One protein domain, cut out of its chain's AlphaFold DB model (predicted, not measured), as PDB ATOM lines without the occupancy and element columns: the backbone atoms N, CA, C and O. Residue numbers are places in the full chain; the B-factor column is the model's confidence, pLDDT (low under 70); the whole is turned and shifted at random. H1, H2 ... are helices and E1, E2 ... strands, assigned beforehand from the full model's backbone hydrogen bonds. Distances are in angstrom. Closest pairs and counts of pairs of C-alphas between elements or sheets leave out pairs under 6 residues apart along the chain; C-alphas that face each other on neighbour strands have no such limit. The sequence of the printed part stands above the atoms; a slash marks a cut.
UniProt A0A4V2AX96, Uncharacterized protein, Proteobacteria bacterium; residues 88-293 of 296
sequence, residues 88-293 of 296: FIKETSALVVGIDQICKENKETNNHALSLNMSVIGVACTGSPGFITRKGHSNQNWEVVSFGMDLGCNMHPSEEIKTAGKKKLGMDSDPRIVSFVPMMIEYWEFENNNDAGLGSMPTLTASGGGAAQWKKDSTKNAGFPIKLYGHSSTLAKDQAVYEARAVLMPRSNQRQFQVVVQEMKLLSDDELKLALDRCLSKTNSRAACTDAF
ATOM      1  N   PHE A  88     -22.215  37.711 -15.825       96.25
ATOM      2  CA  PHE A  88     -22.101  36.528 -14.970       96.25
ATOM      3  C   PHE A  88     -23.296  36.365 -14.023       96.25
ATOM      4  O   PHE A  88     -23.610  37.242 -13.217       96.25
ATOM      5  N   ILE A  89     -23.930  35.194 -14.073       94.62
ATOM      6  CA  ILE A  89     -25.020  34.791 -13.185       94.62
ATOM      7  C   ILE A  89     -24.451  33.862 -12.112       94.62
ATOM      8  O   ILE A  89     -24.263  32.661 -12.324       94.62
ATOM      9  N   LYS A  90     -24.201  34.431 -10.931       92.88
ATOM     10  CA  LYS A  90     -23.581  33.728  -9.800       92.88
ATOM     11  C   LYS A  90     -24.364  32.494  -9.354       92.88
ATOM     12  O   LYS A  90     -23.756  31.485  -9.017       92.88
ATOM     13  N   GLU A  91     -25.695  32.563  -9.351       91.31
ATOM     14  CA  GLU A  91     -26.558  31.468  -8.889       91.31
ATOM     15  C   GLU A  91     -26.405  30.189  -9.717       91.31
ATOM     16  O   GLU A  91     -26.604  29.101  -9.186       91.31
ATOM     17  N   THR A  92     -26.035  30.317 -10.991       91.75
ATOM     18  CA  THR A  92     -25.927  29.189 -11.923       91.75
ATOM     19  C   THR A  92     -24.505  28.975 -12.428       91.75
ATOM     20  O   THR A  92     -24.297  28.151 -13.315       91.75
ATOM     21  N   SER A  93     -23.522  29.712 -11.889       93.62
ATOM     22  CA  SER A  93     -22.112  29.653 -12.309       93.62
ATOM     23  C   SER A  93     -21.925  29.783 -13.829       93.62
ATOM     24  O   SER A  93     -21.101  29.086 -14.419       93.62
ATOM     25  N   ALA A  94     -22.720  30.650 -14.462       93.69
ATOM     26  CA  ALA A  94     -22.819  30.732 -15.915       93.69
ATOM     27  C   ALA A  94     -22.627  32.170 -16.411       93.69
ATOM     28  O   ALA A  94     -23.128  33.117 -15.802       93.69
ATOM     29  N   LEU A  95     -21.914  32.331 -17.522       95.06
ATOM     30  CA  LEU A  95     -21.650  33.607 -18.174       95.06
ATOM     31  C   LEU A  95     -22.533  33.738 -19.414       95.06
ATOM     32  O   LEU A  95     -22.378  32.984 -20.372       95.06
ATOM     33  N   VAL A  96     -23.456  34.693 -19.409       94.19
ATOM     34  CA  VAL A  96     -24.245  35.036 -20.597       94.19
ATOM     35  C   VAL A  96     -23.369  35.879 -21.511       94.19
ATOM     36  O   VAL A  96     -22.919  36.947 -21.107       94.19
ATOM     37  N   VAL A  97     -23.122  35.403 -22.727       92.69
ATOM     38  CA  VAL A  97     -22.243  36.075 -23.701       92.69
ATOM     39  C   VAL A  97     -23.011  36.709 -24.856       92.69
ATOM     40  O   VAL A  97     -22.495  37.609 -25.505       92.69
ATOM     41  N   GLY A  98     -24.253  36.283 -25.088       90.81
ATOM     42  CA  GLY A  98     -25.100  36.809 -26.155       90.81
ATOM     43  C   GLY A  98     -26.578  36.689 -25.813       90.81
ATOM     44  O   GLY A  98     -26.998  35.718 -25.172       90.81
ATOM     45  N   ILE A  99     -27.353  37.683 -26.242       90.31
ATOM     46  CA  ILE A  99     -28.813  37.694 -26.173       90.31
ATOM     47  C   ILE A  99     -29.313  38.141 -27.545       90.31
ATOM     48  O   ILE A  99     -29.160  39.306 -27.898       90.31
ATOM     49  N   ASP A 100     -29.921  37.226 -28.298       88.25
ATOM     50  CA  ASP A 100     -30.529  37.548 -29.585       88.25
ATOM     51  C   ASP A 100     -32.034  37.701 -29.416       88.25
ATOM     52  O   ASP A 100     -32.732  36.803 -28.929       88.25
ATOM     53  N   GLN A 101     -32.538  38.841 -29.866       87.25
ATOM     54  CA  GLN A 101     -33.953  39.137 -29.872       87.25
ATOM     55  C   GLN A 101     -34.516  38.949 -31.278       87.25
ATOM     56  O   GLN A 101     -34.137  39.645 -32.216       87.25
ATOM     57  N   ILE A 102     -35.436  38.001 -31.431       84.69
ATOM     58  CA  ILE A 102     -36.078  37.713 -32.711       84.69
ATOM     59  C   ILE A 102     -37.548  38.104 -32.609       84.69
ATOM     60  O   ILE A 102     -38.333  37.441 -31.932       84.69
ATOM     61  N   CYS A 103     -37.917  39.162 -33.321       83.50
ATOM     62  CA  CYS A 103     -39.297  39.585 -33.517       83.50
ATOM     63  C   CYS A 103     -39.810  39.002 -34.840       83.50
ATOM     64  O   CYS A 103     -39.295  39.338 -35.907       83.50
ATOM     65  N   LYS A 104     -40.792  38.095 -34.790       81.50
ATOM     66  CA  LYS A 104     -41.451  37.551 -35.989       81.50
ATOM     67  C   LYS A 104     -42.886  38.037 -36.055       81.50
ATOM     68  O   LYS A 104     -43.663  37.775 -35.148       81.50
ATOM     69  N   GLU A 105     -43.249  38.692 -37.146       80.50
ATOM     70  CA  GLU A 105     -44.638  39.043 -37.430       80.50
ATOM     71  C   GLU A 105     -45.429  37.788 -37.827       80.50
ATOM     72  O   GLU A 105     -45.029  37.030 -38.719       80.50
ATOM     73  N   ASN A 106     -46.557  37.553 -37.162       76.69
ATOM     74  CA  ASN A 106     -47.511  36.532 -37.557       76.69
ATOM     75  C   ASN A 106     -48.508  37.129 -38.561       76.69
ATOM     76  O   ASN A 106     -49.462  37.802 -38.178       76.69
ATOM     77  N   LYS A 107     -48.309  36.814 -39.846       76.56
ATOM     78  CA  LYS A 107     -49.102  37.330 -40.977       76.56
ATOM     79  C   LYS A 107     -50.605  37.028 -40.911       76.56
ATOM     80  O   LYS A 107     -51.375  37.686 -41.596       76.56
ATOM     81  N   GLU A 108     -51.028  36.032 -40.133       77.25
ATOM     82  CA  GLU A 108     -52.448  35.671 -40.007       77.25
ATOM     83  C   GLU A 108     -53.166  36.469 -38.914       77.25
ATOM     84  O   GLU A 108     -54.382  36.629 -38.965       77.25
ATOM     85  N   THR A 109     -52.426  36.972 -37.923       76.81
ATOM     86  CA  THR A 109     -52.995  37.674 -36.758       76.81
ATOM     87  C   THR A 109     -52.542  39.127 -36.644       76.81
ATOM     88  O   THR A 109     -53.035  39.824 -35.765       76.81
ATOM     89  N   ASN A 110     -51.624  39.581 -37.509       72.00
ATOM     90  CA  ASN A 110     -50.908  40.861 -37.405       72.00
ATOM     91  C   ASN A 110     -50.262  41.095 -36.027       72.00
ATOM     92  O   ASN A 110     -49.996  42.230 -35.652       72.00
ATOM     93  N   ASN A 111     -50.001  40.025 -35.272       75.62
ATOM     94  CA  ASN A 111     -49.351  40.100 -33.971       75.62
ATOM     95  C   ASN A 111     -47.865  39.781 -34.113       75.62
ATOM     96  O   ASN A 111     -47.480  38.864 -34.845       75.62
ATOM     97  N   HIS A 112     -47.028  40.471 -33.348       75.25
ATOM     98  CA  HIS A 112     -45.615  40.140 -33.246       75.25
ATOM     99  C   HIS A 112     -45.373  39.056 -32.186       75.25
ATOM    100  O   HIS A 112     -45.855  39.128 -31.058       75.25
ATOM    101  N   ALA A 113     -44.608  38.027 -32.549       77.75
ATOM    102  CA  ALA A 113     -44.107  37.008 -31.639       77.75
ATOM    103  C   ALA A 113     -42.636  37.291 -31.322       77.75
ATOM    104  O   ALA A 113     -41.769  37.257 -32.200       77.75
ATOM    105  N   LEU A 114     -42.365  37.544 -30.048       82.62
ATOM    106  CA  LEU A 114     -41.037  37.807 -29.523       82.62
ATOM    107  C   LEU A 114     -40.390  36.514 -29.007       82.62
ATOM    108  O   LEU A 114     -40.915  35.867 -28.101       82.62
ATOM    109  N   SER A 115     -39.219  36.169 -29.539       84.44
ATOM    110  CA  SER A 115     -38.367  35.086 -29.042       84.44
ATOM    111  C   SER A 115     -37.039  35.652 -28.557       84.44
ATOM    112  O   SER A 115     -36.364  36.368 -29.293       84.44
ATOM    113  N   LEU A 116     -36.639  35.275 -27.344       88.81
ATOM    114  CA  LEU A 116     -35.325  35.585 -26.788       88.81
ATOM    115  C   LEU A 116     -34.447  34.342 -26.815       88.81
ATOM    116  O   LEU A 116     -34.833  33.303 -26.283       88.81
ATOM    117  N   ASN A 117     -33.265  34.456 -27.402       90.56
ATOM    118  CA  ASN A 117     -32.261  33.405 -27.419       90.56
ATOM    119  C   ASN A 117     -31.057  33.843 -26.586       90.56
ATOM    120  O   ASN A 117     -30.582  34.962 -26.724       90.56
ATOM    121  N   MET A 118     -30.557  32.960 -25.731       91.25
ATOM    122  CA  MET A 118     -29.383  33.203 -24.898       91.25
ATOM    123  C   MET A 118     -28.261  32.229 -25.239       91.25
ATOM    124  O   MET A 118     -28.476  31.012 -25.302       91.25
ATOM    125  N   SER A 119     -27.058  32.780 -25.371       92.25
ATOM    126  CA  SER A 119     -25.804  32.039 -25.486       92.25
ATOM    127  C   SER A 119     -25.031  32.155 -24.181       92.25
ATOM    128  O   SER A 119     -24.846  33.254 -23.649       92.25
ATOM    129  N   VAL A 120     -24.613  31.012 -23.643       93.12
ATOM    130  CA  VAL A 120     -24.069  30.903 -22.291       93.12
ATOM    131  C   VAL A 120     -22.812  30.039 -22.291       93.12
ATOM    132  O   VAL A 120     -22.764  29.009 -22.959       93.12
ATOM    133  N   ILE A 121     -21.821  30.436 -21.497       93.12
ATOM    134  CA  ILE A 121     -20.609  29.662 -21.217       93.12
ATOM    135  C   ILE A 121     -20.607  29.259 -19.738       93.12
ATOM    136  O   ILE A 121     -21.058  30.021 -18.882       93.12
ATOM    137  N   GLY A 122     -20.119  28.061 -19.420       93.19
ATOM    138  CA  GLY A 122     -19.983  27.590 -18.040       93.19
ATOM    139  C   GLY A 122     -18.715  26.779 -17.809       93.19
ATOM    140  O   GLY A 122     -18.066  26.327 -18.746       93.19
ATOM    141  N   VAL A 123     -18.363  26.572 -16.542       94.19
ATOM    142  CA  VAL A 123     -17.252  25.691 -16.156       94.19
ATOM    143  C   VAL A 123     -17.788  24.286 -15.877       94.19
ATOM    144  O   VAL A 123     -18.824  24.121 -15.223       94.19
ATOM    145  N   ALA A 124     -17.073  23.267 -16.354       92.69
ATOM    146  CA  ALA A 124     -17.394  21.870 -16.088       92.69
ATOM    147  C   ALA A 124     -17.396  21.546 -14.578       92.69
ATOM    148  O   ALA A 124     -16.712  22.178 -13.774       92.69
ATOM    149  N   CYS A 125     -18.183  20.542 -14.190       92.50
ATOM    150  CA  CYS A 125     -18.348  20.063 -12.807       92.50
ATOM    151  C   CYS A 125     -18.955  21.103 -11.831       92.50
ATOM    152  O   CYS A 125     -18.794  21.003 -10.611       92.50
ATOM    153  N   THR A 126     -19.665  22.108 -12.355       93.19
ATOM    154  CA  THR A 126     -20.459  23.059 -11.553       93.19
ATOM    155  C   THR A 126     -21.796  22.459 -11.108       93.19
ATOM    156  O   THR A 126     -22.184  22.612  -9.950       93.19
ATOM    157  N   GLY A 127     -22.456  21.699 -11.988       88.50
ATOM    158  CA  GLY A 127     -23.735  21.030 -11.708       88.50
ATOM    159  C   GLY A 127     -23.608  19.590 -11.204       88.50
ATOM    160  O   GLY A 127     -24.601  18.982 -10.807       88.50
ATOM    161  N   SER A 128     -22.405  19.009 -11.211       90.00
ATOM    162  CA  SER A 128     -22.166  17.649 -10.719       90.00
ATOM    163  C   SER A 128     -20.759  17.462 -10.149       90.00
ATOM    164  O   SER A 128     -19.865  18.246 -10.462       90.00
ATOM    165  N   PRO A 129     -20.536  16.433  -9.310       91.88
ATOM    166  CA  PRO A 129     -19.215  16.162  -8.765       91.88
ATOM    167  C   PRO A 129     -18.208  15.741  -9.843       91.88
ATOM    168  O   PRO A 129     -18.479  14.809 -10.596       91.88
ATOM    169  N   GLY A 130     -17.025  16.352  -9.835       93.12
ATOM    170  CA  GLY A 130     -15.859  15.866 -10.578       93.12
ATOM    171  C   GLY A 130     -15.074  14.808  -9.795       93.12
ATOM    172  O   GLY A 130     -15.374  14.523  -8.628       93.12
ATOM    173  N   PHE A 131     -14.038  14.239 -10.418       93.69
ATOM    174  CA  PHE A 131     -13.208  13.179  -9.831       93.69
ATOM    175  C   PHE A 131     -11.816  13.662  -9.424       93.69
ATOM    176  O   PHE A 131     -11.168  14.430 -10.130       93.69
ATOM    177  N   ILE A 132     -11.338  13.157  -8.288       93.81
ATOM    178  CA  ILE A 132      -9.992  13.420  -7.783       93.81
ATOM    179  C   ILE A 132      -9.135  12.179  -7.981       93.81
ATOM    180  O   ILE A 132      -9.435  11.114  -7.431       93.81
ATOM    181  N   THR A 133      -8.030  12.332  -8.703       92.94
ATOM    182  CA  THR A 133      -6.980  11.315  -8.793       92.94
ATOM    183  C   THR A 133      -5.799  11.715  -7.913       92.94
ATOM    184  O   THR A 133      -5.568  12.890  -7.625       92.94
ATOM    185  N   ARG A 134      -5.080  10.720  -7.392       91.50
ATOM    186  CA  ARG A 134      -3.969  10.939  -6.464       91.50
ATOM    187  C   ARG A 134      -2.808  10.034  -6.824       91.50
ATOM    188  O   ARG A 134      -3.016   8.855  -7.106       91.50
ATOM    189  N   LYS A 135      -1.595  10.570  -6.754       90.31
ATOM    190  CA  LYS A 135      -0.347   9.830  -6.963       90.31
ATOM    191  C   LYS A 135       0.611  10.115  -5.806       90.31
ATOM    192  O   LYS A 135       0.639  11.225  -5.279       90.31
ATOM    193  N   GLY A 136       1.364   9.101  -5.388       84.25
ATOM    194  CA  GLY A 136       2.329   9.188  -4.288       84.25
ATOM    195  C   GLY A 136       2.170   8.069  -3.259       84.25
ATOM    196  O   GLY A 136       1.406   7.117  -3.446       84.25
ATOM    197  N   HIS A 137       2.909   8.191  -2.161       69.12
ATOM    198  CA  HIS A 137       3.075   7.140  -1.163       69.12
ATOM    199  C   HIS A 137       1.933   7.139  -0.128       69.12
ATOM    200  O   HIS A 137       2.073   7.603   1.004       69.12
ATOM    201  N   SER A 138       0.807   6.522  -0.501       63.88
ATOM    202  CA  SER A 138      -0.325   6.159   0.375       63.88
ATOM    203  C   SER A 138      -1.067   7.324   1.062       63.88
ATOM    204  O   SER A 138      -0.753   8.497   0.879       63.88
ATOM    205  N   ASN A 139      -2.075   6.970   1.873       61.75
ATOM    206  CA  ASN A 139      -3.136   7.806   2.460       61.75
ATOM    207  C   ASN A 139      -2.707   9.097   3.184       61.75
ATOM    208  O   ASN A 139      -3.577   9.873   3.576       61.75
ATOM    209  N   GLN A 140      -1.411   9.339   3.383       60.47
ATOM    210  CA  GLN A 140      -0.895  10.481   4.134       60.47
ATOM    211  C   GLN A 140       0.165  11.306   3.396       60.47
ATOM    212  O   GLN A 140       0.440  12.415   3.851       60.47
ATOM    213  N   ASN A 141       0.729  10.826   2.281       69.44
ATOM    214  CA  ASN A 141       1.816  11.498   1.557       69.44
ATOM    215  C   ASN A 141       1.553  11.473   0.043       69.44
ATOM    216  O   ASN A 141       2.336  10.935  -0.740       69.44
ATOM    217  N   TRP A 142       0.412  12.029  -0.364       80.31
ATOM    218  CA  TRP A 142       0.149  12.283  -1.777       80.31
ATOM    219  C   TRP A 142       1.130  13.340  -2.277       80.31
ATOM    220  O   TRP A 142       1.270  14.394  -1.665       80.31
ATOM    221  N   GLU A 143       1.815  13.034  -3.369       86.12
ATOM    222  CA  GLU A 143       2.749  13.946  -4.032       86.12
ATOM    223  C   GLU A 143       2.026  14.781  -5.089       86.12
ATOM    224  O   GLU A 143       2.451  15.889  -5.404       86.12
ATOM    225  N   VAL A 144       0.926  14.236  -5.617       91.81
ATOM    226  CA  VAL A 144       0.105  14.842  -6.659       91.81
ATOM    227  C   VAL A 144      -1.366  14.576  -6.358       91.81
ATOM    228  O   VAL A 144      -1.755  13.430  -6.101       91.81
ATOM    229  N   VAL A 145      -2.183  15.624  -6.412       93.88
ATOM    230  CA  VAL A 145      -3.647  15.550  -6.340       93.88
ATOM    231  C   VAL A 145      -4.212  16.300  -7.535       93.88
ATOM    232  O   VAL A 145      -4.042  17.511  -7.628       93.88
ATOM    233  N   SER A 146      -4.880  15.587  -8.432       96.06
ATOM    234  CA  SER A 146      -5.404  16.145  -9.676       96.06
ATOM    235  C   SER A 146      -6.929  16.141  -9.673       96.06
ATOM    236  O   SER A 146      -7.560  15.185  -9.215       96.06
ATOM    237  N   PHE A 147      -7.513  17.213 -10.193       96.06
ATOM    238  CA  PHE A 147      -8.948  17.444 -10.282       96.06
ATOM    239  C   PHE A 147      -9.361  17.318 -11.747       96.06
ATOM    240  O   PHE A 147      -9.026  18.170 -12.563       96.06
ATOM    241  N   GLY A 148     -10.052  16.235 -12.095       93.31
ATOM    242  CA  GLY A 148     -10.544  16.029 -13.455       93.31
ATOM    243  C   GLY A 148     -11.729  16.944 -13.742       93.31
ATOM    244  O   GLY A 148     -12.810  16.710 -13.200       93.31
ATOM    245  N   MET A 149     -11.516  17.972 -14.569       87.00
ATOM    246  CA  MET A 149     -12.549  18.893 -15.057       87.00
ATOM    247  C   MET A 149     -12.707  18.731 -16.567       87.00
ATOM    248  O   MET A 149     -12.401  19.627 -17.351       87.00
ATOM    249  N   ASP A 150     -13.124  17.540 -16.981       76.31
ATOM    250  CA  ASP A 150     -13.360  17.237 -18.387       76.31
ATOM    251  C   ASP A 150     -14.761  17.673 -18.847       76.31
ATOM    252  O   ASP A 150     -15.628  18.053 -18.059       76.31
ATOM    253  N   LEU A 151     -14.988  17.591 -20.158       74.56
ATOM    254  CA  LEU A 151     -16.287  17.855 -20.782       74.56
ATOM    255  C   LEU A 151     -17.363  16.816 -20.414       74.56
ATOM    256  O   LEU A 151     -18.531  17.008 -20.743       74.56
ATOM    257  N   GLY A 152     -16.983  15.713 -19.760       77.00
ATOM    258  CA  GLY A 152     -17.897  14.676 -19.283       77.00
ATOM    259  C   GLY A 152     -18.580  15.032 -17.962       77.00
ATOM    260  O   GLY A 152     -19.571  14.400 -17.592       77.00
ATOM    261  N   CYS A 153     -18.096  16.051 -17.250       85.69
ATOM    262  CA  CYS A 153     -18.763  16.578 -16.069       85.69
ATOM    263  C   CYS A 153     -20.000  17.415 -16.427       85.69
ATOM    264  O   CYS A 153     -19.913  18.402 -17.160       85.69
ATOM    265  N   ASN A 154     -21.132  17.139 -15.773       87.19
ATOM    266  CA  ASN A 154     -22.329  17.960 -15.950       87.19
ATOM    267  C   ASN A 154     -22.131  19.369 -15.371       87.19
ATOM    268  O   ASN A 154     -21.636  19.545 -14.249       87.19
ATOM    269  N   MET A 155     -22.593  20.356 -16.132       88.75
ATOM    270  CA  MET A 155     -22.796  21.737 -15.697       88.75
ATOM    271  C   MET A 155     -24.217  21.926 -15.134       88.75
ATOM    272  O   MET A 155     -25.013  20.983 -15.134       88.75
ATOM    273  N   HIS A 156     -24.538  23.123 -14.634       86.31
ATOM    274  CA  HIS A 156     -25.894  23.430 -14.161       86.31
ATOM    275  C   HIS A 156     -26.962  23.219 -15.251       86.31
ATOM    276  O   HIS A 156     -26.706  23.503 -16.420       86.31
ATOM    277  N   PRO A 157     -28.176  22.755 -14.901       83.00
ATOM    278  CA  PRO A 157     -29.266  22.605 -15.857       83.00
ATOM    279  C   PRO A 157     -29.616  23.919 -16.565       83.00
ATOM    280  O   PRO A 157     -29.700  24.983 -15.951       83.00
ATOM    281  N   SER A 158     -29.924  23.830 -17.857       86.25
ATOM    282  CA  SER A 158     -30.323  24.979 -18.675       86.25
ATOM    283  C   SER A 158     -31.579  25.687 -18.151       86.25
ATOM    284  O   SER A 158     -31.667  26.905 -18.268       86.25
ATOM    285  N   GLU A 159     -32.517  24.979 -17.515       90.69
ATOM    286  CA  GLU A 159     -33.717  25.587 -16.911       90.69
ATOM    287  C   GLU A 159     -33.406  26.504 -15.714       90.69
ATOM    288  O   GLU A 159     -34.025  27.563 -15.561       90.69
ATOM    289  N   GLU A 160     -32.408  26.154 -14.894       90.25
ATOM    290  CA  GLU A 160     -31.949  27.019 -13.798       90.25
ATOM    291  C   GLU A 160     -31.357  28.318 -14.362       90.25
ATOM    292  O   GLU A 160     -31.683  29.411 -13.893       90.25
ATOM    293  N   ILE A 161     -30.558  28.204 -15.431       90.56
ATOM    294  CA  ILE A 161     -29.934  29.336 -16.130       90.56
ATOM    295  C   ILE A 161     -30.992  30.251 -16.751       90.56
ATOM    296  O   ILE A 161     -30.900  31.466 -16.591       90.56
ATOM    297  N   LYS A 162     -32.023  29.700 -17.408       92.31
ATOM    298  CA  LYS A 162     -33.136  30.495 -17.960       92.31
ATOM    299  C   LYS A 162     -33.834  31.302 -16.877       92.31
ATOM    300  O   LYS A 162     -34.031  32.506 -17.031       92.31
ATOM    301  N   THR A 163     -34.179  30.641 -15.775       92.56
ATOM    302  CA  THR A 163     -34.916  31.256 -14.667       92.56
ATOM    303  C   THR A 163     -34.103  32.381 -14.027       92.56
ATOM    304  O   THR A 163     -34.612  33.485 -13.807       92.56
ATOM    305  N   ALA A 164     -32.819  32.129 -13.756       91.94
ATOM    306  CA  ALA A 164     -31.922  33.125 -13.187       91.94
ATOM    307  C   ALA A 164     -31.643  34.272 -14.174       91.94
ATOM    308  O   ALA A 164     -31.719  35.438 -13.783       91.94
ATOM    309  N   GLY A 165     -31.405  33.953 -15.449       90.81
ATOM    310  CA  GLY A 165     -31.184  34.910 -16.532       90.81
ATOM    311  C   GLY A 165     -32.361  35.856 -16.704       90.81
ATOM    312  O   GLY A 165     -32.180  37.063 -16.567       90.81
ATOM    313  N   LYS A 166     -33.581  35.325 -16.860       91.38
ATOM    314  CA  LYS A 166     -34.808  36.129 -16.961       91.38
ATOM    315  C   LYS A 166     -34.919  37.140 -15.822       91.38
ATOM    316  O   LYS A 166     -35.113  38.333 -16.052       91.38
ATOM    317  N   LYS A 167     -34.740  36.667 -14.583       91.12
ATOM    318  CA  LYS A 167     -34.838  37.499 -13.377       91.12
ATOM    319  C   LYS A 167     -33.752  38.576 -13.313       91.12
ATOM    320  O   LYS A 167     -34.051  39.711 -12.953       91.12
ATOM    321  N   LYS A 168     -32.494  38.222 -13.587       90.81
ATOM    322  CA  LYS A 168     -31.338  39.126 -13.429       90.81
ATOM    323  C   LYS A 168     -31.228  40.142 -14.554       90.81
ATOM    324  O   LYS A 168     -30.874  41.288 -14.297       90.81
ATOM    325  N   LEU A 169     -31.564  39.720 -15.765       89.25
ATOM    326  CA  LEU A 169     -31.472  40.518 -16.982       89.25
ATOM    327  C   LEU A 169     -32.768  41.288 -17.271       89.25
ATOM    328  O   LEU A 169     -32.799  42.122 -18.165       89.25
ATOM    329  N   GLY A 170     -33.829  41.063 -16.488       87.06
ATOM    330  CA  GLY A 170     -35.081  41.813 -16.602       87.06
ATOM    331  C   GLY A 170     -35.829  41.534 -17.904       87.06
ATOM    332  O   GLY A 170     -36.426  42.454 -18.458       87.06
ATOM    333  N   MET A 171     -35.772  40.290 -18.379       86.75
ATOM    334  CA  MET A 171     -36.449  39.849 -19.600       86.75
ATOM    335  C   MET A 171     -37.938  39.621 -19.330       86.75
ATOM    336  O   MET A 171     -38.301  38.961 -18.350       86.75
ATOM    337  N   ASP A 172     -38.798  40.123 -20.213       82.56
ATOM    338  CA  ASP A 172     -40.249  39.913 -20.105       82.56
ATOM    339  C   ASP A 172     -40.698  38.528 -20.583       82.56
ATOM    340  O   ASP A 172     -41.606  37.921 -20.008       82.56
ATOM    341  N   SER A 173     -39.992  37.980 -21.566       84.19
ATOM    342  CA  SER A 173     -40.239  36.649 -22.118       84.19
ATOM    343  C   SER A 173     -39.277  35.612 -21.541       84.19
ATOM    344  O   SER A 173     -38.185  35.944 -21.078       84.19
ATOM    345  N   ASP A 174     -39.674  34.338 -21.573       86.38
ATOM    346  CA  ASP A 174     -38.781  33.241 -21.194       86.38
ATOM    347  C   ASP A 174     -37.709  33.045 -22.274       86.38
ATOM    348  O   ASP A 174     -38.046  32.754 -23.426       86.38
ATOM    349  N   PRO A 175     -36.415  33.194 -21.942       89.69
ATOM    350  CA  PRO A 175     -35.364  32.988 -22.916       89.69
ATOM    351  C   PRO A 175     -35.183  31.500 -23.215       89.69
ATOM    352  O   PRO A 175     -35.224  30.633 -22.336       89.69
ATOM    353  N   ARG A 176     -34.891  31.190 -24.472       90.69
ATOM    354  CA  ARG A 176     -34.384  29.889 -24.889       90.69
ATOM    355  C   ARG A 176     -32.862  29.911 -24.818       90.69
ATOM    356  O   ARG A 176     -32.225  30.723 -25.475       90.69
ATOM    357  N   ILE A 177     -32.260  28.976 -24.089       89.62
ATOM    358  CA  ILE A 177     -30.817  28.742 -24.204       89.62
ATOM    359  C   ILE A 177     -30.574  28.069 -25.553       89.62
ATOM    360  O   ILE A 177     -30.986  26.924 -25.753       89.62
ATOM    361  N   VAL A 178     -29.981  28.800 -26.493       87.00
ATOM    362  CA  VAL A 178     -29.624  28.265 -27.817       87.00
ATOM    363  C   VAL A 178     -28.251  27.617 -27.807       87.00
ATOM    364  O   VAL A 178     -28.003  26.709 -28.593       87.00
ATOM    365  N   SER A 179     -27.392  28.044 -26.881       83.94
ATOM    366  CA  SER A 179     -26.063  27.488 -26.695       83.94
ATOM    367  C   SER A 179     -25.692  27.515 -25.217       83.94
ATOM    368  O   SER A 179     -25.780  28.565 -24.577       83.94
ATOM    369  N   PHE A 180     -25.300  26.364 -24.675       87.44
ATOM    370  CA  PHE A 180     -24.647  26.278 -23.374       87.44
ATOM    371  C   PHE A 180     -23.344  25.506 -23.524       87.44
ATOM    372  O   PHE A 180     -23.348  24.279 -23.638       87.44
ATOM    373  N   VAL A 181     -22.244  26.251 -23.587       88.69
ATOM    374  CA  VAL A 181     -20.942  25.733 -23.995       88.69
ATOM    375  C   VAL A 181     -20.028  25.599 -22.780       88.69
ATOM    376  O   VAL A 181     -19.896  26.549 -22.004       88.69
ATOM    377  N   PRO A 182     -19.374  24.447 -22.585       90.12
ATOM    378  CA  PRO A 182     -18.327  24.332 -21.585       90.12
ATOM    379  C   PRO A 182     -17.108  25.178 -21.979       90.12
ATOM    380  O   PRO A 182     -16.686  25.205 -23.135       90.12
ATOM    381  N   MET A 183     -16.524  25.857 -20.998       92.19
ATOM    382  CA  MET A 183     -15.249  26.548 -21.140       92.19
ATOM    383  C   MET A 183     -14.124  25.518 -21.268       92.19
ATOM    384  O   MET A 183     -13.934  24.681 -20.380       92.19
ATOM    385  N   MET A 184     -13.371  25.591 -22.363       91.94
ATOM    386  CA  MET A 184     -12.182  24.780 -22.607       91.94
ATOM    387  C   MET A 184     -11.011  25.377 -21.847       91.94
ATOM    388  O   MET A 184     -10.494  26.421 -22.221       91.94
ATOM    389  N   ILE A 185     -10.614  24.733 -20.756       93.94
ATOM    390  CA  ILE A 185      -9.553  25.245 -19.889       93.94
ATOM    391  C   ILE A 185      -8.195  24.900 -20.486       93.94
ATOM    392  O   ILE A 185      -7.863  23.725 -20.655       93.94
ATOM    393  N   GLU A 186      -7.401  25.933 -20.732       94.25
ATOM    394  CA  GLU A 186      -6.063  25.822 -21.311       94.25
ATOM    395  C   GLU A 186      -4.973  26.153 -20.302       94.25
ATOM    396  O   GLU A 186      -3.902  25.554 -20.352       94.25
ATOM    397  N   TYR A 187      -5.260  27.039 -19.348       97.12
ATOM    398  CA  TYR A 187      -4.349  27.398 -18.268       97.12
ATOM    399  C   TYR A 187      -5.099  27.517 -16.939       97.12
ATOM    400  O   TYR A 187      -6.250  27.948 -16.878       97.12
ATOM    401  N   TRP A 188      -4.440  27.140 -15.847       98.00
ATOM    402  CA  TRP A 188      -4.966  27.281 -14.495       98.00
ATOM    403  C   TRP A 188      -3.858  27.608 -13.499       98.00
ATOM    404  O   TRP A 188      -2.706  27.206 -13.661       98.00
ATOM    405  N   GLU A 189      -4.223  28.299 -12.422       97.56
ATOM    406  CA  GLU A 189      -3.335  28.580 -11.295       97.56
ATOM    407  C   GLU A 189      -4.111  28.613  -9.977       97.56
ATOM    408  O   GLU A 189      -5.195  29.192  -9.889       97.56
ATOM    409  N   PHE A 190      -3.561  28.007  -8.927       97.00
ATOM    410  CA  PHE A 190      -4.109  28.152  -7.581       97.00
ATOM    411  C   PHE A 190      -3.692  29.503  -6.986       97.00
ATOM    412  O   PHE A 190      -2.541  29.918  -7.110       97.00
ATOM    413  N   GLU A 191      -4.615  30.202  -6.316       93.50
ATOM    414  CA  GLU A 191      -4.329  31.555  -5.800       93.50
ATOM    415  C   GLU A 191      -3.385  31.535  -4.580       93.50
ATOM    416  O   GLU A 191      -2.650  32.489  -4.343       93.50
ATOM    417  N   ASN A 192      -3.388  30.443  -3.807       89.25
ATOM    418  CA  ASN A 192      -2.724  30.367  -2.498       89.25
ATOM    419  C   ASN A 192      -1.431  29.538  -2.488       89.25
ATOM    420  O   ASN A 192      -0.873  29.287  -1.418       89.25
ATOM    421  N   ASN A 193      -0.977  29.058  -3.645       90.00
ATOM    422  CA  ASN A 193       0.253  28.283  -3.765       90.00
ATOM    423  C   ASN A 193       0.869  28.463  -5.167       90.00
ATOM    424  O   ASN A 193       0.374  29.244  -5.977       90.00
ATOM    425  N   ASN A 194       1.983  27.778  -5.432       92.31
ATOM    426  CA  ASN A 194       2.715  27.928  -6.692       92.31
ATOM    427  C   ASN A 194       2.277  26.925  -7.770       92.31
ATOM    428  O   ASN A 194       2.865  26.913  -8.850       92.31
ATOM    429  N   ASP A 195       1.278  26.082  -7.495       96.31
ATOM    430  CA  ASP A 195       0.766  25.141  -8.479       96.31
ATOM    431  C   ASP A 195      -0.021  25.881  -9.567       96.31
ATOM    432  O   ASP A 195      -1.021  26.563  -9.324       96.31
ATOM    433  N   ALA A 196       0.451  25.713 -10.793       97.12
ATOM    434  CA  ALA A 196      -0.191  26.153 -12.013       97.12
ATOM    435  C   ALA A 196       0.159  25.167 -13.124       97.12
ATOM    436  O   ALA A 196       1.137  24.418 -13.027       97.12
ATOM    437  N   GLY A 197      -0.622  25.172 -14.191       96.50
ATOM    438  CA  GLY A 197      -0.385  24.261 -15.293       96.50
ATOM    439  C   GLY A 197      -1.307  24.509 -16.463       96.50
ATOM    440  O   GLY A 197      -2.132  25.418 -16.457       96.50
ATOM    441  N   LEU A 198      -1.119  23.681 -17.480       95.12
ATOM    442  CA  LEU A 198      -1.857  23.740 -18.730       95.12
ATOM    443  C   LEU A 198      -2.913  22.627 -18.787       95.12
ATOM    444  O   LEU A 198      -2.790  21.601 -18.108       95.12
ATOM    445  N   GLY A 199      -3.931  22.833 -19.618       92.00
ATOM    446  CA  GLY A 199      -5.032  21.901 -19.855       92.00
ATOM    447  C   GLY A 199      -6.080  21.862 -18.740       92.00
ATOM    448  O   GLY A 199      -6.044  22.616 -17.774       92.00
ATOM    449  N   SER A 200      -7.029  20.936 -18.850       89.62
ATOM    450  CA  SER A 200      -8.242  20.906 -18.022       89.62
ATOM    451  C   SER A 200      -8.117  20.163 -16.688       89.62
ATOM    452  O   SER A 200      -9.122  19.894 -16.028       89.62
ATOM    453  N   MET A 201      -6.901  19.816 -16.260       94.88
ATOM    454  CA  MET A 201      -6.679  19.031 -15.043       94.88
ATOM    455  C   MET A 201      -5.831  19.792 -14.014       94.88
ATOM    456  O   MET A 201      -4.629  19.519 -13.881       94.88
ATOM    457  N   PRO A 202      -6.446  20.712 -13.243       96.56
ATOM    458  CA  PRO A 202      -5.805  21.330 -12.096       96.56
ATOM    459  C   PRO A 202      -5.138  20.312 -11.192       96.56
ATOM    460  O   PRO A 202      -5.719  19.276 -10.868       96.56
ATOM    461  N   THR A 203      -3.905  20.595 -10.795       96.62
ATOM    462  CA  THR A 203      -3.080  19.636 -10.070       96.62
ATOM    463  C   THR A 203      -2.310  20.324  -8.957       96.62
ATOM    464  O   THR A 203      -1.551  21.252  -9.198       96.62
ATOM    465  N   LEU A 204      -2.486  19.842  -7.732       94.75
ATOM    466  CA  LEU A 204      -1.700  20.238  -6.571       94.75
ATOM    467  C   LEU A 204      -0.487  19.315  -6.458       94.75
ATOM    468  O   LEU A 204      -0.651  18.091  -6.445       94.75
ATOM    469  N   THR A 205       0.714  19.879  -6.338       93.19
ATOM    470  CA  THR A 205       1.963  19.108  -6.286       93.19
ATOM    471  C   THR A 205       2.716  19.331  -4.980       93.19
ATOM    472  O   THR A 205       2.496  20.300  -4.249       93.19
ATOM    473  N   ALA A 206       3.627  18.414  -4.657       88.00
ATOM    474  CA  ALA A 206       4.551  18.593  -3.541       88.00
ATOM    475  C   ALA A 206       5.478  19.803  -3.761       88.00
ATOM    476  O   ALA A 206       5.708  20.566  -2.825       88.00
ATOM    477  N   SER A 207       5.961  20.009  -4.990       87.06
ATOM    478  CA  SER A 207       6.852  21.118  -5.359       87.06
ATOM    479  C   SER A 207       6.180  22.487  -5.292       87.06
ATOM    480  O   SER A 207       6.804  23.444  -4.844       87.06
ATOM    481  N   GLY A 208       4.911  22.587  -5.697       82.94
ATOM    482  CA  GLY A 208       4.142  23.830  -5.599       82.94
ATOM    483  C   GLY A 208       3.568  24.089  -4.206       82.94
ATOM    484  O   GLY A 208       3.032  25.168  -3.953       82.94
ATOM    485  N   GLY A 209       3.697  23.126  -3.284       85.81
ATOM    486  CA  GLY A 209       3.189  23.194  -1.912       85.81
ATOM    487  C   GLY A 209       1.705  22.835  -1.767       85.81
ATOM    488  O   GLY A 209       1.233  22.627  -0.644       85.81
ATOM    489  N   GLY A 210       0.966  22.686  -2.870       88.00
ATOM    490  CA  GLY A 210      -0.458  22.379  -2.846       88.00
ATOM    491  C   GLY A 210      -0.782  20.993  -2.299       88.00
ATOM    492  O   GLY A 210      -1.809  20.825  -1.646       88.00
ATOM    493  N   ALA A 211       0.087  19.994  -2.476       88.94
ATOM    494  CA  ALA A 211      -0.155  18.663  -1.910       88.94
ATOM    495  C   ALA A 211      -0.113  18.670  -0.366       88.94
ATOM    496  O   ALA A 211      -0.902  17.988   0.301       88.94
ATOM    497  N   ALA A 212       0.755  19.500   0.224       86.56
ATOM    498  CA  ALA A 212       0.789  19.717   1.669       86.56
ATOM    499  C   ALA A 212      -0.461  20.473   2.153       86.56
ATOM    500  O   ALA A 212      -1.047  20.105   3.176       86.56
ATOM    501  N   GLN A 213      -0.907  21.478   1.390       88.00
ATOM    502  CA  GLN A 213      -2.166  22.182   1.643       88.00
ATOM    503  C   GLN A 213      -3.357  21.211   1.597       88.00
ATOM    504  O   GLN A 213      -4.148  21.160   2.537       88.00
ATOM    505  N   TRP A 214      -3.426  20.348   0.578       89.38
ATOM    506  CA  TRP A 214      -4.449  19.309   0.453       89.38
ATOM    507  C   TRP A 214      -4.537  18.433   1.700       89.38
ATOM    508  O   TRP A 214      -5.622  18.219   2.244       89.38
ATOM    509  N   LYS A 215      -3.398  17.943   2.194       85.44
ATOM    510  CA  LYS A 215      -3.341  17.107   3.401       85.44
ATOM    511  C   LYS A 215      -3.940  17.810   4.625       85.44
ATOM    512  O   LYS A 215      -4.646  17.173   5.407       85.44
ATOM    513  N   LYS A 216      -3.669  19.106   4.787       85.06
ATOM    514  CA  LYS A 216      -4.153  19.916   5.914       85.06
ATOM    515  C   LYS A 216      -5.651  20.227   5.815       85.06
ATOM    516  O   LYS A 216      -6.348  20.200   6.831       85.06
ATOM    517  N   ASP A 217      -6.123  20.506   4.605       86.88
ATOM    518  CA  ASP A 217      -7.394  21.196   4.376       86.88
ATOM    519  C   ASP A 217      -8.509  20.255   3.876       86.88
ATOM    520  O   ASP A 217      -9.684  20.462   4.186       86.88
ATOM    521  N   SER A 218      -8.167  19.142   3.214       80.69
ATOM    522  CA  SER A 218      -9.152  18.183   2.678       80.69
ATOM    523  C   SER A 218      -9.986  17.474   3.748       80.69
ATOM    524  O   SER A 218     -11.141  17.134   3.509       80.69
ATOM    525  N   THR A 219      -9.444  17.256   4.949       79.44
ATOM    526  CA  THR A 219     -10.192  16.664   6.080       79.44
ATOM    527  C   THR A 219     -11.203  17.632   6.690       79.44
ATOM    528  O   THR A 219     -12.124  17.206   7.381       79.44
ATOM    529  N   LYS A 220     -11.058  18.929   6.400       84.81
ATOM    530  CA  LYS A 220     -11.952  20.003   6.844       84.81
ATOM    531  C   LYS A 220     -12.938  20.428   5.755       84.81
ATOM    532  O   LYS A 220     -13.660  21.398   5.957       84.81
ATOM    533  N   ASN A 221     -12.948  19.740   4.607       83.00
ATOM    534  CA  ASN A 221     -13.657  20.156   3.392       83.00
ATOM    535  C   ASN A 221     -13.356  21.615   3.008       83.00
ATOM    536  O   ASN A 221     -14.229  22.327   2.514       83.00
ATOM    537  N   ALA A 222     -12.134  22.083   3.278       90.25
ATOM    538  CA  ALA A 222     -11.730  23.422   2.889       90.25
ATOM    539  C   ALA A 222     -11.511  23.473   1.372       90.25
ATOM    540  O   ALA A 222     -10.994  22.532   0.767       90.25
ATOM    541  N   GLY A 223     -11.969  24.567   0.771       93.12
ATOM    542  CA  GLY A 223     -11.882  24.792  -0.662       93.12
ATOM    543  C   GLY A 223     -10.500  25.257  -1.107       93.12
ATOM    544  O   GLY A 223      -9.773  25.892  -0.343       93.12
ATOM    545  N   PHE A 224     -10.172  24.980  -2.365       95.56
ATOM    546  CA  PHE A 224      -8.934  25.407  -3.012       95.56
ATOM    547  C   PHE A 224      -9.261  26.473  -4.066       95.56
ATOM    548  O   PHE A 224      -9.793  26.117  -5.122       95.56
ATOM    549  N   PRO A 225      -9.010  27.766  -3.783       96.94
ATOM    550  CA  PRO A 225      -9.239  28.841  -4.741       96.94
ATOM    551  C   PRO A 225      -8.329  28.696  -5.960       96.94
ATOM    552  O   PRO A 225      -7.119  28.498  -5.818       96.94
ATOM    553  N   ILE A 226      -8.921  28.801  -7.141       97.88
ATOM    554  CA  ILE A 226      -8.274  28.577  -8.427       97.88
ATOM    555  C   ILE A 226      -8.762  29.602  -9.448       97.88
ATOM    556  O   ILE A 226      -9.938  29.970  -9.464       97.88
ATOM    557  N   LYS A 227      -7.860  30.027 -10.327       98.38
ATOM    558  CA  LYS A 227      -8.191  30.751 -11.551       98.38
ATOM    559  C   LYS A 227      -8.064  29.811 -12.734       98.38
ATOM    560  O   LYS A 227      -7.078  29.081 -12.841       98.38
ATOM    561  N   LEU A 228      -9.068  29.833 -13.592       97.75
ATOM    562  CA  LEU A 228      -9.161  29.026 -14.798       97.75
ATOM    563  C   LEU A 228      -9.243  29.971 -15.988       97.75
ATOM    564  O   LEU A 228     -10.056  30.893 -15.969       97.75
ATOM    565  N   TYR A 229      -8.435  29.717 -17.004       97.00
ATOM    566  CA  TYR A 229      -8.385  30.501 -18.227       97.00
ATOM    567  C   TYR A 229      -8.669  29.593 -19.410       97.00
ATOM    568  O   TYR A 229      -8.177  28.458 -19.465       97.00
ATOM    569  N   GLY A 230      -9.489  30.073 -20.333       94.06
ATOM    570  CA  GLY A 230      -9.917  29.252 -21.448       94.06
ATOM    571  C   GLY A 230     -10.878  29.946 -22.392       94.06
ATOM    572  O   GLY A 230     -11.310  31.069 -22.147       94.06
ATOM    573  N   HIS A 231     -11.250  29.244 -23.452       90.62
ATOM    574  CA  HIS A 231     -12.129  29.742 -24.505       90.62
ATOM    575  C   HIS A 231     -13.474  28.994 -24.519       90.62
ATOM    576  O   HIS A 231     -13.666  27.974 -23.851       90.62
ATOM    577  N   SER A 232     -14.441  29.501 -25.284       86.50
ATOM    578  CA  SER A 232     -15.672  28.754 -25.589       86.50
ATOM    579  C   SER A 232     -15.337  27.544 -26.462       86.50
ATOM    580  O   SER A 232     -14.703  27.726 -27.491       86.50
ATOM    581  N   SER A 233     -15.814  26.332 -26.151       75.31
ATOM    582  CA  SER A 233     -15.520  25.134 -26.968       75.31
ATOM    583  C   SER A 233     -16.047  25.169 -28.415       75.31
ATOM    584  O   SER A 233     -15.857  24.216 -29.171       75.31
ATOM    585  N   THR A 234     -16.773  26.215 -28.809       68.50
ATOM    586  CA  THR A 234     -17.218  26.439 -30.186       68.50
ATOM    587  C   THR A 234     -16.098  27.083 -31.003       68.50
ATOM    588  O   THR A 234     -15.644  28.161 -30.637       68.50
ATOM    589  N   LEU A 235     -15.730  26.473 -32.139       49.41
ATOM    590  CA  LEU A 235     -14.716  26.909 -33.127       49.41
ATOM    591  C   LEU A 235     -15.025  28.258 -33.834       49.41
ATOM    592  O   LEU A 235     -14.698  28.440 -35.008       49.41
ATOM    593  N   ALA A 236     -15.729  29.183 -33.185       49.69
ATOM    594  CA  ALA A 236     -16.019  30.493 -33.752       49.69
ATOM    595  C   ALA A 236     -14.738  31.343 -33.826       49.69
ATOM    596  O   ALA A 236     -13.853  31.219 -32.986       49.69
ATOM    597  N   LYS A 237     -14.666  32.202 -34.851       44.84
ATOM    598  CA  LYS A 237     -13.512  33.048 -35.203       44.84
ATOM    599  C   LYS A 237     -13.091  34.051 -34.121       44.84
ATOM    600  O   LYS A 237     -11.996  34.583 -34.218       44.84
ATOM    601  N   ASP A 238     -13.921  34.265 -33.108       58.66
ATOM    602  CA  ASP A 238     -13.616  35.157 -31.997       58.66
ATOM    603  C   ASP A 238     -13.127  34.297 -30.823       58.66
ATOM    604  O   ASP A 238     -13.924  33.809 -30.015       58.66
ATOM    605  N   GLN A 239     -11.810  34.067 -30.750       75.00
ATOM    606  CA  GLN A 239     -11.147  33.329 -29.664       75.00
ATOM    607  C   GLN A 239     -11.079  34.155 -28.370       75.00
ATOM    608  O   GLN A 239     -10.028  34.362 -27.770       75.00
ATOM    609  N   ALA A 240     -12.232  34.650 -27.934       89.44
ATOM    610  CA  ALA A 240     -12.386  35.310 -26.654       89.44
ATOM    611  C   ALA A 240     -11.893  34.391 -25.522       89.44
ATOM    612  O   ALA A 240     -12.387  33.269 -25.362       89.44
ATOM    613  N   VAL A 241     -10.951  34.891 -24.720       93.50
ATOM    614  CA  VAL A 241     -10.434  34.189 -23.542       93.50
ATOM    615  C   VAL A 241     -11.142  34.696 -22.296       93.50
ATOM    616  O   VAL A 241     -11.217  35.895 -22.023       93.50
ATOM    617  N   TYR A 242     -11.639  33.759 -21.509       95.19
ATOM    618  CA  TYR A 242     -12.359  34.011 -20.277       95.19
ATOM    619  C   TYR A 242     -11.500  33.634 -19.075       95.19
ATOM    620  O   TYR A 242     -10.766  32.647 -19.107       95.19
ATOM    621  N   GLU A 243     -11.639  34.389 -17.989       97.75
ATOM    622  CA  GLU A 243     -11.173  33.996 -16.659       97.75
ATOM    623  C   GLU A 243     -12.382  33.574 -15.825       97.75
ATOM    624  O   GLU A 243     -13.349  34.328 -15.696       97.75
ATOM    625  N   ALA A 244     -12.313  32.392 -15.216       97.94
ATOM    626  CA  ALA A 244     -13.218  31.965 -14.161       97.94
ATOM    627  C   ALA A 244     -12.450  31.836 -12.841       97.94
ATOM    628  O   ALA A 244     -11.539  31.015 -12.705       97.94
ATOM    629  N   ARG A 245     -12.857  32.620 -11.841       98.31
ATOM    630  CA  ARG A 245     -12.389  32.473 -10.462       98.31
ATOM    631  C   ARG A 245     -13.302  31.490  -9.759       98.31
ATOM    632  O   ARG A 245     -14.508  31.717  -9.651       98.31
ATOM    633  N   ALA A 246     -12.741  30.389  -9.293       97.75
ATOM    634  CA  ALA A 246     -13.497  29.289  -8.729       97.75
ATOM    635  C   ALA A 246     -12.864  28.762  -7.443       97.75
ATOM    636  O   ALA A 246     -11.742  29.095  -7.070       97.75
ATOM    637  N   VAL A 247     -13.610  27.909  -6.753       97.06
ATOM    638  CA  VAL A 247     -13.123  27.142  -5.612       97.06
ATOM    639  C   VAL A 247     -13.398  25.673  -5.874       97.06
ATOM    640  O   VAL A 247     -14.542  25.284  -6.117       97.06
ATOM    641  N   LEU A 248     -12.352  24.850  -5.792       96.19
ATOM    642  CA  LEU A 248     -12.487  23.398  -5.818       96.19
ATOM    643  C   LEU A 248     -12.801  22.925  -4.401       96.19
ATOM    644  O   LEU A 248     -11.954  23.002  -3.511       96.19
ATOM    645  N   MET A 249     -14.029  22.467  -4.178       94.06
ATOM    646  CA  MET A 249     -14.512  22.018  -2.874       94.06
ATOM    647  C   MET A 249     -14.436  20.489  -2.790       94.06
ATOM    648  O   MET A 249     -15.194  19.816  -3.492       94.06
ATOM    649  N   PRO A 250     -13.570  19.899  -1.945       92.75
ATOM    650  CA  PRO A 250     -13.585  18.461  -1.701       92.75
ATOM    651  C   PRO A 250     -14.937  18.017  -1.147       92.75
ATOM    652  O   PRO A 250     -15.517  18.680  -0.285       92.75
ATOM    653  N   ARG A 251     -15.420  16.859  -1.597       90.75
ATOM    654  CA  ARG A 251     -16.574  16.196  -0.977       90.75
ATOM    655  C   ARG A 251     -16.121  15.293   0.172       90.75
ATOM    656  O   ARG A 251     -14.944  14.966   0.293       90.75
ATOM    657  N   SER A 252     -17.076  14.820   0.973       81.50
ATOM    658  CA  SER A 252     -16.834  14.031   2.194       81.50
ATOM    659  C   SER A 252     -15.963  12.782   2.002       81.50
ATOM    660  O   SER A 252     -15.217  12.412   2.903       81.50
ATOM    661  N   ASN A 253     -16.011  12.136   0.832       82.12
ATOM    662  CA  ASN A 253     -15.179  10.967   0.520       82.12
ATOM    663  C   ASN A 253     -13.785  11.325  -0.027       82.12
ATOM    664  O   ASN A 253     -12.984  10.427  -0.288       82.12
ATOM    665  N   GLN A 254     -13.517  12.615  -0.256       83.69
ATOM    666  CA  GLN A 254     -12.298  13.189  -0.826       83.69
ATOM    667  C   GLN A 254     -11.853  12.590  -2.181       83.69
ATOM    668  O   GLN A 254     -10.741  12.849  -2.639       83.69
ATOM    669  N   ARG A 255     -12.682  11.764  -2.822       90.12
ATOM    670  CA  ARG A 255     -12.470  11.219  -4.176       90.12
ATOM    671  C   ARG A 255     -13.204  12.032  -5.231       90.12
ATOM    672  O   ARG A 255     -13.009  11.822  -6.421       90.12
ATOM    673  N   GLN A 256     -14.069  12.922  -4.774       93.50
ATOM    674  CA  GLN A 256     -14.842  13.824  -5.592       93.50
ATOM    675  C   GLN A 256     -14.647  15.251  -5.106       93.50
ATOM    676  O   GLN A 256     -14.352  15.490  -3.929       93.50
ATOM    677  N   PHE A 257     -14.884  16.187  -6.009       94.94
ATOM    678  CA  PHE A 257     -14.954  17.608  -5.712       94.94
ATOM    679  C   PHE A 257     -16.170  18.222  -6.395       94.94
ATOM    680  O   PHE A 257     -16.810  17.584  -7.228       94.94
ATOM    681  N   GLN A 258     -16.484  19.455  -6.034       93.19
ATOM    682  CA  GLN A 258     -17.400  20.314  -6.766       93.19
ATOM    683  C   GLN A 258     -16.669  21.602  -7.141       93.19
ATOM    684  O   GLN A 258     -15.864  22.103  -6.351       93.19
ATOM    685  N   VAL A 259     -16.958  22.131  -8.326       95.69
ATOM    686  CA  VAL A 259     -16.507  23.462  -8.731       95.69
ATOM    687  C   VAL A 259     -17.561  24.476  -8.316       95.69
ATOM    688  O   VAL A 259     -18.731  24.341  -8.665       95.69
ATOM    689  N   VAL A 260     -17.143  25.507  -7.588       95.56
ATOM    690  CA  VAL A 260     -17.988  26.667  -7.289       95.56
ATOM    691  C   VAL A 260     -17.363  27.882  -7.954       95.56
ATOM    692  O   VAL A 260     -16.327  28.362  -7.495       95.56
ATOM    693  N   VAL A 261     -17.971  28.373  -9.035       97.38
ATOM    694  CA  VAL A 261     -17.492  29.575  -9.731       97.38
ATOM    695  C   VAL A 261     -17.975  30.801  -8.967       97.38
ATOM    696  O   VAL A 261     -19.168  30.989  -8.732       97.38
ATOM    697  N   GLN A 262     -17.033  31.627  -8.530       97.31
ATOM    698  CA  GLN A 262     -17.302  32.853  -7.787       97.31
ATOM    699  C   GLN A 262     -17.522  34.041  -8.721       97.31
ATOM    700  O   GLN A 262     -18.329  34.916  -8.407       97.31
ATOM    701  N   GLU A 263     -16.806  34.049  -9.844       97.62
ATOM    702  CA  GLU A 263     -16.809  35.096 -10.858       97.62
ATOM    703  C   GLU A 263     -16.342  34.503 -12.191       97.62
ATOM    704  O   GLU A 263     -15.488  33.615 -12.210       97.62
ATOM    705  N   MET A 264     -16.888  34.998 -13.298       97.19
ATOM    706  CA  MET A 264     -16.405  34.690 -14.639       97.19
ATOM    707  C   MET A 264     -16.499  35.944 -15.505       97.19
ATOM    708  O   MET A 264     -17.482  36.679 -15.403       97.19
ATOM    709  N   LYS A 265     -15.494  36.198 -16.341       96.31
ATOM    710  CA  LYS A 265     -15.444  37.383 -17.207       96.31
ATOM    711  C   LYS A 265     -14.652  37.124 -18.482       96.31
ATOM    712  O   LYS A 265     -13.826  36.218 -18.521       96.31
ATOM    713  N   LEU A 266     -14.898  37.949 -19.497       95.19
ATOM    714  CA  LEU A 266     -14.013  38.101 -20.652       95.19
ATOM    715  C   LEU A 266     -12.779  38.901 -20.225       95.19
ATOM    716  O   LEU A 266     -12.925  39.894 -19.510       95.19
ATOM    717  N   LEU A 267     -11.593  38.467 -20.646       95.44
ATOM    718  CA  LEU A 267     -10.362  39.210 -20.398       95.44
ATOM    719  C   LEU A 267     -10.186  40.348 -21.402       95.44
ATOM    720  O   LEU A 267     -10.430  40.176 -22.594       95.44
ATOM    721  N   SER A 268      -9.722  41.498 -20.916       94.81
ATOM    722  CA  SER A 268      -9.213  42.567 -21.782       94.81
ATOM    723  C   SER A 268      -7.801  42.254 -22.295       94.81
ATOM    724  O   SER A 268      -7.108  41.406 -21.734       94.81
ATOM    725  N   ASP A 269      -7.329  42.989 -23.305       94.12
ATOM    726  CA  ASP A 269      -5.975  42.839 -23.862       94.12
ATOM    727  C   ASP A 269      -4.862  42.957 -22.809       94.12
ATOM    728  O   ASP A 269      -3.853  42.250 -22.866       94.12
ATOM    729  N   ASP A 270      -5.027  43.846 -21.830       96.38
ATOM    730  CA  ASP A 270      -4.047  44.015 -20.755       96.38
ATOM    731  C   ASP A 270      -4.099  42.848 -19.763       96.38
ATOM    732  O   ASP A 270      -3.062  42.372 -19.296       96.38
ATOM    733  N   GLU A 271      -5.292  42.331 -19.471       97.00
ATOM    734  CA  GLU A 271      -5.448  41.157 -18.609       97.00
ATOM    735  C   GLU A 271      -4.942  39.876 -19.280       97.00
ATOM    736  O   GLU A 271      -4.339  39.040 -18.604       97.00
ATOM    737  N   LEU A 272      -5.124  39.756 -20.599       95.69
ATOM    738  CA  LEU A 272      -4.567  38.699 -21.442       95.69
ATOM    739  C   LEU A 272      -3.041  38.662 -21.347       95.69
ATOM    740  O   LEU A 272      -2.477  37.621 -21.014       95.69
ATOM    741  N   LYS A 273      -2.366  39.805 -21.546       96.25
ATOM    742  CA  LYS A 273      -0.900  39.904 -21.407       96.25
ATOM    743  C   LYS A 273      -0.439  39.489 -20.013       96.25
ATOM    744  O   LYS A 273       0.492  38.703 -19.872       96.25
ATOM    745  N   LEU A 274      -1.130  39.960 -18.973       97.38
ATOM    746  CA  LEU A 274      -0.805  39.589 -17.597       97.38
ATOM    747  C   LEU A 274      -1.011  38.088 -17.336       97.38
ATOM    748  O   LEU A 274      -0.247  37.493 -16.574       97.38
ATOM    749  N   ALA A 275      -2.051  37.473 -17.906       96.75
ATOM    750  CA  ALA A 275      -2.300  36.036 -17.794       96.75
ATOM    751  C   ALA A 275      -1.234  35.217 -18.537       96.75
ATOM    752  O   ALA A 275      -0.703  34.257 -17.971       96.75
ATOM    753  N   LEU A 276      -0.843  35.654 -19.735       96.81
ATOM    754  CA  LEU A 276       0.252  35.078 -20.508       96.81
ATOM    755  C   LEU A 276       1.578  35.130 -19.737       96.81
ATOM    756  O   LEU A 276       2.235  34.101 -19.586       96.81
ATOM    757  N   ASP A 277       1.943  36.280 -19.166       97.06
ATOM    758  CA  ASP A 277       3.168  36.429 -18.367       97.06
ATOM    759  C   ASP A 277       3.187  35.481 -17.153       97.06
ATOM    760  O   ASP A 277       4.211  34.860 -16.830       97.06
ATOM    761  N   ARG A 278       2.037  35.308 -16.484       96.19
ATOM    762  CA  ARG A 278       1.885  34.323 -15.396       96.19
ATOM    763  C   ARG A 278       2.032  32.889 -15.903       96.19
ATOM    764  O   ARG A 278       2.730  32.096 -15.271       96.19
ATOM    765  N   CYS A 279       1.439  32.561 -17.049       97.25
ATOM    766  CA  CYS A 279       1.580  31.246 -17.667       97.25
ATOM    767  C   CYS A 279       3.046  30.934 -17.986       97.25
ATOM    768  O   CYS A 279       3.560  29.888 -17.574       97.25
ATOM    769  N   LEU A 280       3.741  31.862 -18.648       96.50
ATOM    770  CA  LEU A 280       5.143  31.715 -19.033       96.50
ATOM    771  C   LEU A 280       6.044  31.528 -17.811       96.50
ATOM    772  O   LEU A 280       6.849  30.597 -17.780       96.50
ATOM    773  N   SER A 281       5.874  32.369 -16.787       95.44
ATOM    774  CA  SER A 281       6.703  32.329 -15.575       95.44
ATOM    775  C   SER A 281       6.479  31.084 -14.715       95.44
ATOM    776  O   SER A 281       7.426  30.603 -14.093       95.44
ATOM    777  N   LYS A 282       5.256  30.540 -14.674       94.31
ATOM    778  CA  LYS A 282       4.940  29.373 -13.835       94.31
ATOM    779  C   LYS A 282       5.141  28.029 -14.532       94.31
ATOM    780  O   LYS A 282       5.463  27.053 -13.862       94.31
ATOM    781  N   THR A 283       4.949  27.954 -15.849       92.88
ATOM    782  CA  THR A 283       4.982  26.673 -16.586       92.88
ATOM    783  C   THR A 283       6.253  26.473 -17.408       92.88
ATOM    784  O   THR A 283       6.569  25.340 -17.763       92.88
ATOM    785  N   ASN A 284       6.984  27.553 -17.718       92.25
ATOM    786  CA  ASN A 284       8.123  27.567 -18.643       92.25
ATOM    787  C   ASN A 284       7.806  27.024 -20.057       92.25
ATOM    788  O   ASN A 284       8.724  26.684 -20.803       92.25
ATOM    789  N   SER A 285       6.529  26.944 -20.451       93.50
ATOM    790  CA  SER A 285       6.105  26.415 -21.752       93.50
ATOM    791  C   SER A 285       5.654  27.538 -22.684       93.50
ATOM    792  O   SER A 285       4.471  27.859 -22.762       93.50
ATOM    793  N   ARG A 286       6.602  28.153 -23.406       94.56
ATOM    794  CA  ARG A 286       6.288  29.284 -24.296       94.56
ATOM    795  C   ARG A 286       5.238  28.937 -25.347       94.56
ATOM    796  O   ARG A 286       4.253  29.649 -25.432       94.56
ATOM    797  N   ALA A 287       5.440  27.852 -26.097       93.38
ATOM    798  CA  ALA A 287       4.537  27.476 -27.185       93.38
ATOM    799  C   ALA A 287       3.097  27.285 -26.688       93.38
ATOM    800  O   ALA A 287       2.192  27.921 -27.200       93.38
ATOM    801  N   ALA A 288       2.898  26.509 -25.620       92.88
ATOM    802  CA  ALA A 288       1.553  26.239 -25.121       92.88
ATOM    803  C   ALA A 288       0.887  27.456 -24.456       92.88
ATOM    804  O   ALA A 288      -0.328  27.590 -24.525       92.88
ATOM    805  N   CYS A 289       1.653  28.347 -23.814       95.06
ATOM    806  CA  CYS A 289       1.100  29.594 -23.282       95.06
ATOM    807  C   CYS A 289       0.729  30.573 -24.405       95.06
ATOM    808  O   CYS A 289      -0.330  31.181 -24.347       95.06
ATOM    809  N   THR A 290       1.568  30.705 -25.434       93.00
ATOM    810  CA  THR A 290       1.236  31.466 -26.648       93.00
ATOM    811  C   THR A 290      -0.013  30.890 -27.311       93.00
ATOM    812  O   THR A 290      -0.932  31.641 -27.607       93.00
ATOM    813  N   ASP A 291      -0.123  29.567 -27.449       90.12
ATOM    814  CA  ASP A 291      -1.314  28.943 -28.031       90.12
ATOM    815  C   ASP A 291      -2.587  29.237 -27.221       90.12
ATOM    816  O   ASP A 291      -3.621  29.527 -27.811       90.12
ATOM    817  N   ALA A 292      -2.494  29.232 -25.888       89.00
ATOM    818  CA  ALA A 292      -3.620  29.495 -24.989       89.00
ATOM    819  C   ALA A 292      -4.081  30.968 -24.939       89.00
ATOM    820  O   ALA A 292      -5.154  31.251 -24.407       89.00
ATOM    821  N   PHE A 293      -3.266  31.924 -25.409       91.12
ATOM    822  CA  PHE A 293      -3.540  33.359 -25.218       91.12
ATOM    823  C   PHE A 293      -3.371  34.240 -26.469       91.12
ATOM    824  O   PHE A 293      -4.031  35.275 -26.547       91.12
TER     825      PHE A 293
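Overview. This is residues 88 to 293 of the 296 residues of an uncharacterized protein of Proteobacteria bacterium (UniProt A0A4V2AX96). What shape do the parts make? A strongly twisted sheet of ten strands runs through an elongated domain: the long hairpin E1 and E2 makes one end, with H1 across it, and farther along the sheet curls round H2. The helical hairpin H3 and H4 packs on E5 and E6. What is printed? There are 206 residues with four named helices and ten named strands: along the chain come E1 to E4, then H1, then E5 to E7, then H2, then E8 to E10, and last H3 and H4; the class is mixed, helices and strands, and in the branched sheet the neighbours E2 and E5 are parallel, the other neighbour pairs antiparallel. It is only just compact, close to loose, with a radius of gyration of the C-alphas of 19.5 A and spans of 73 by 38 by 24 A.

Arrangement. What stands beside E1, residues 94 to 106? It forms an antiparallel hairpin with E2, residues 111 to 122, N 100 and O 117 being 2.8 A apart; parallel to E2 on its other side is E5, residues 176 to 190, with N 120 and O 179 at 2.9 A. H1, residues 158 to 169, is on the sheet at a height of 8.7 A, across the strands; the C-alphas of Ser 158 and Ile 177 of E5 are its closest to E5, 6.7 A. What else neighbours E5? E6, residues 196 to 198, lies on the same side as E2, with N 188 and O 197 at 2.9 A, and E8, residues 224 to 232, on the other, with N 186 and O 229 at 2.9 A. E8, E9, residues 241 to 250, and E10, residues 256 to 266, form a meander, each strand the antiparallel neighbour of the one before, with N 226 and O 246, and N 245 and O 263, at 2.8 A. What is round H2, residues 210 to 220? The sheet curls round it, and E3, residues 130 to 137, neighbours E10 and E4, residues 141 to 148, which neighbours E7, residues 203 to 205; N 130 and O 257, N 133 and O 146, and N 145 and O 204 are each 2.9 A apart. The closest C-alphas of E4 and H2 are those of Glu 143 and Ala 211, 5.9 A. Where are the last helices? H3, residues 269 to 283, and H4, residues 286 to 293, touch as a helical hairpin at Cys 279 and Cys 289, closest C-alphas 5.9 A apart, with a shallow tilt of 34 degrees, only just short of steep. H4 is on the opposite face from H1 and H2. Every O i to N i+4 pair is within hydrogen-bond range in H1, H3 and H4, and 5 of 7 in H2.

Along the chain. Where are the ends? E1 begins at C-alpha 94 (-22.819, 30.732, -15.915), and H4 ends at C-alpha 293 (-3.540, 33.359, -25.218). Which elements are long? E1 measures 33.3 A, E2 35.7 A, E5 34.9 A and H3 20.8 A; E5 bends by 74 degrees at residue 187.

Size, cuts and confidence. How far does it reach? The two C-alphas farthest apart are those of Glu 108 and His 137, 73.5 A, and residues 106 to 111 stand free. Is it whole and sure? The printed part has no cut and no long link; pLDDT is under 70 in residues 137 to 141 and 234 to 238.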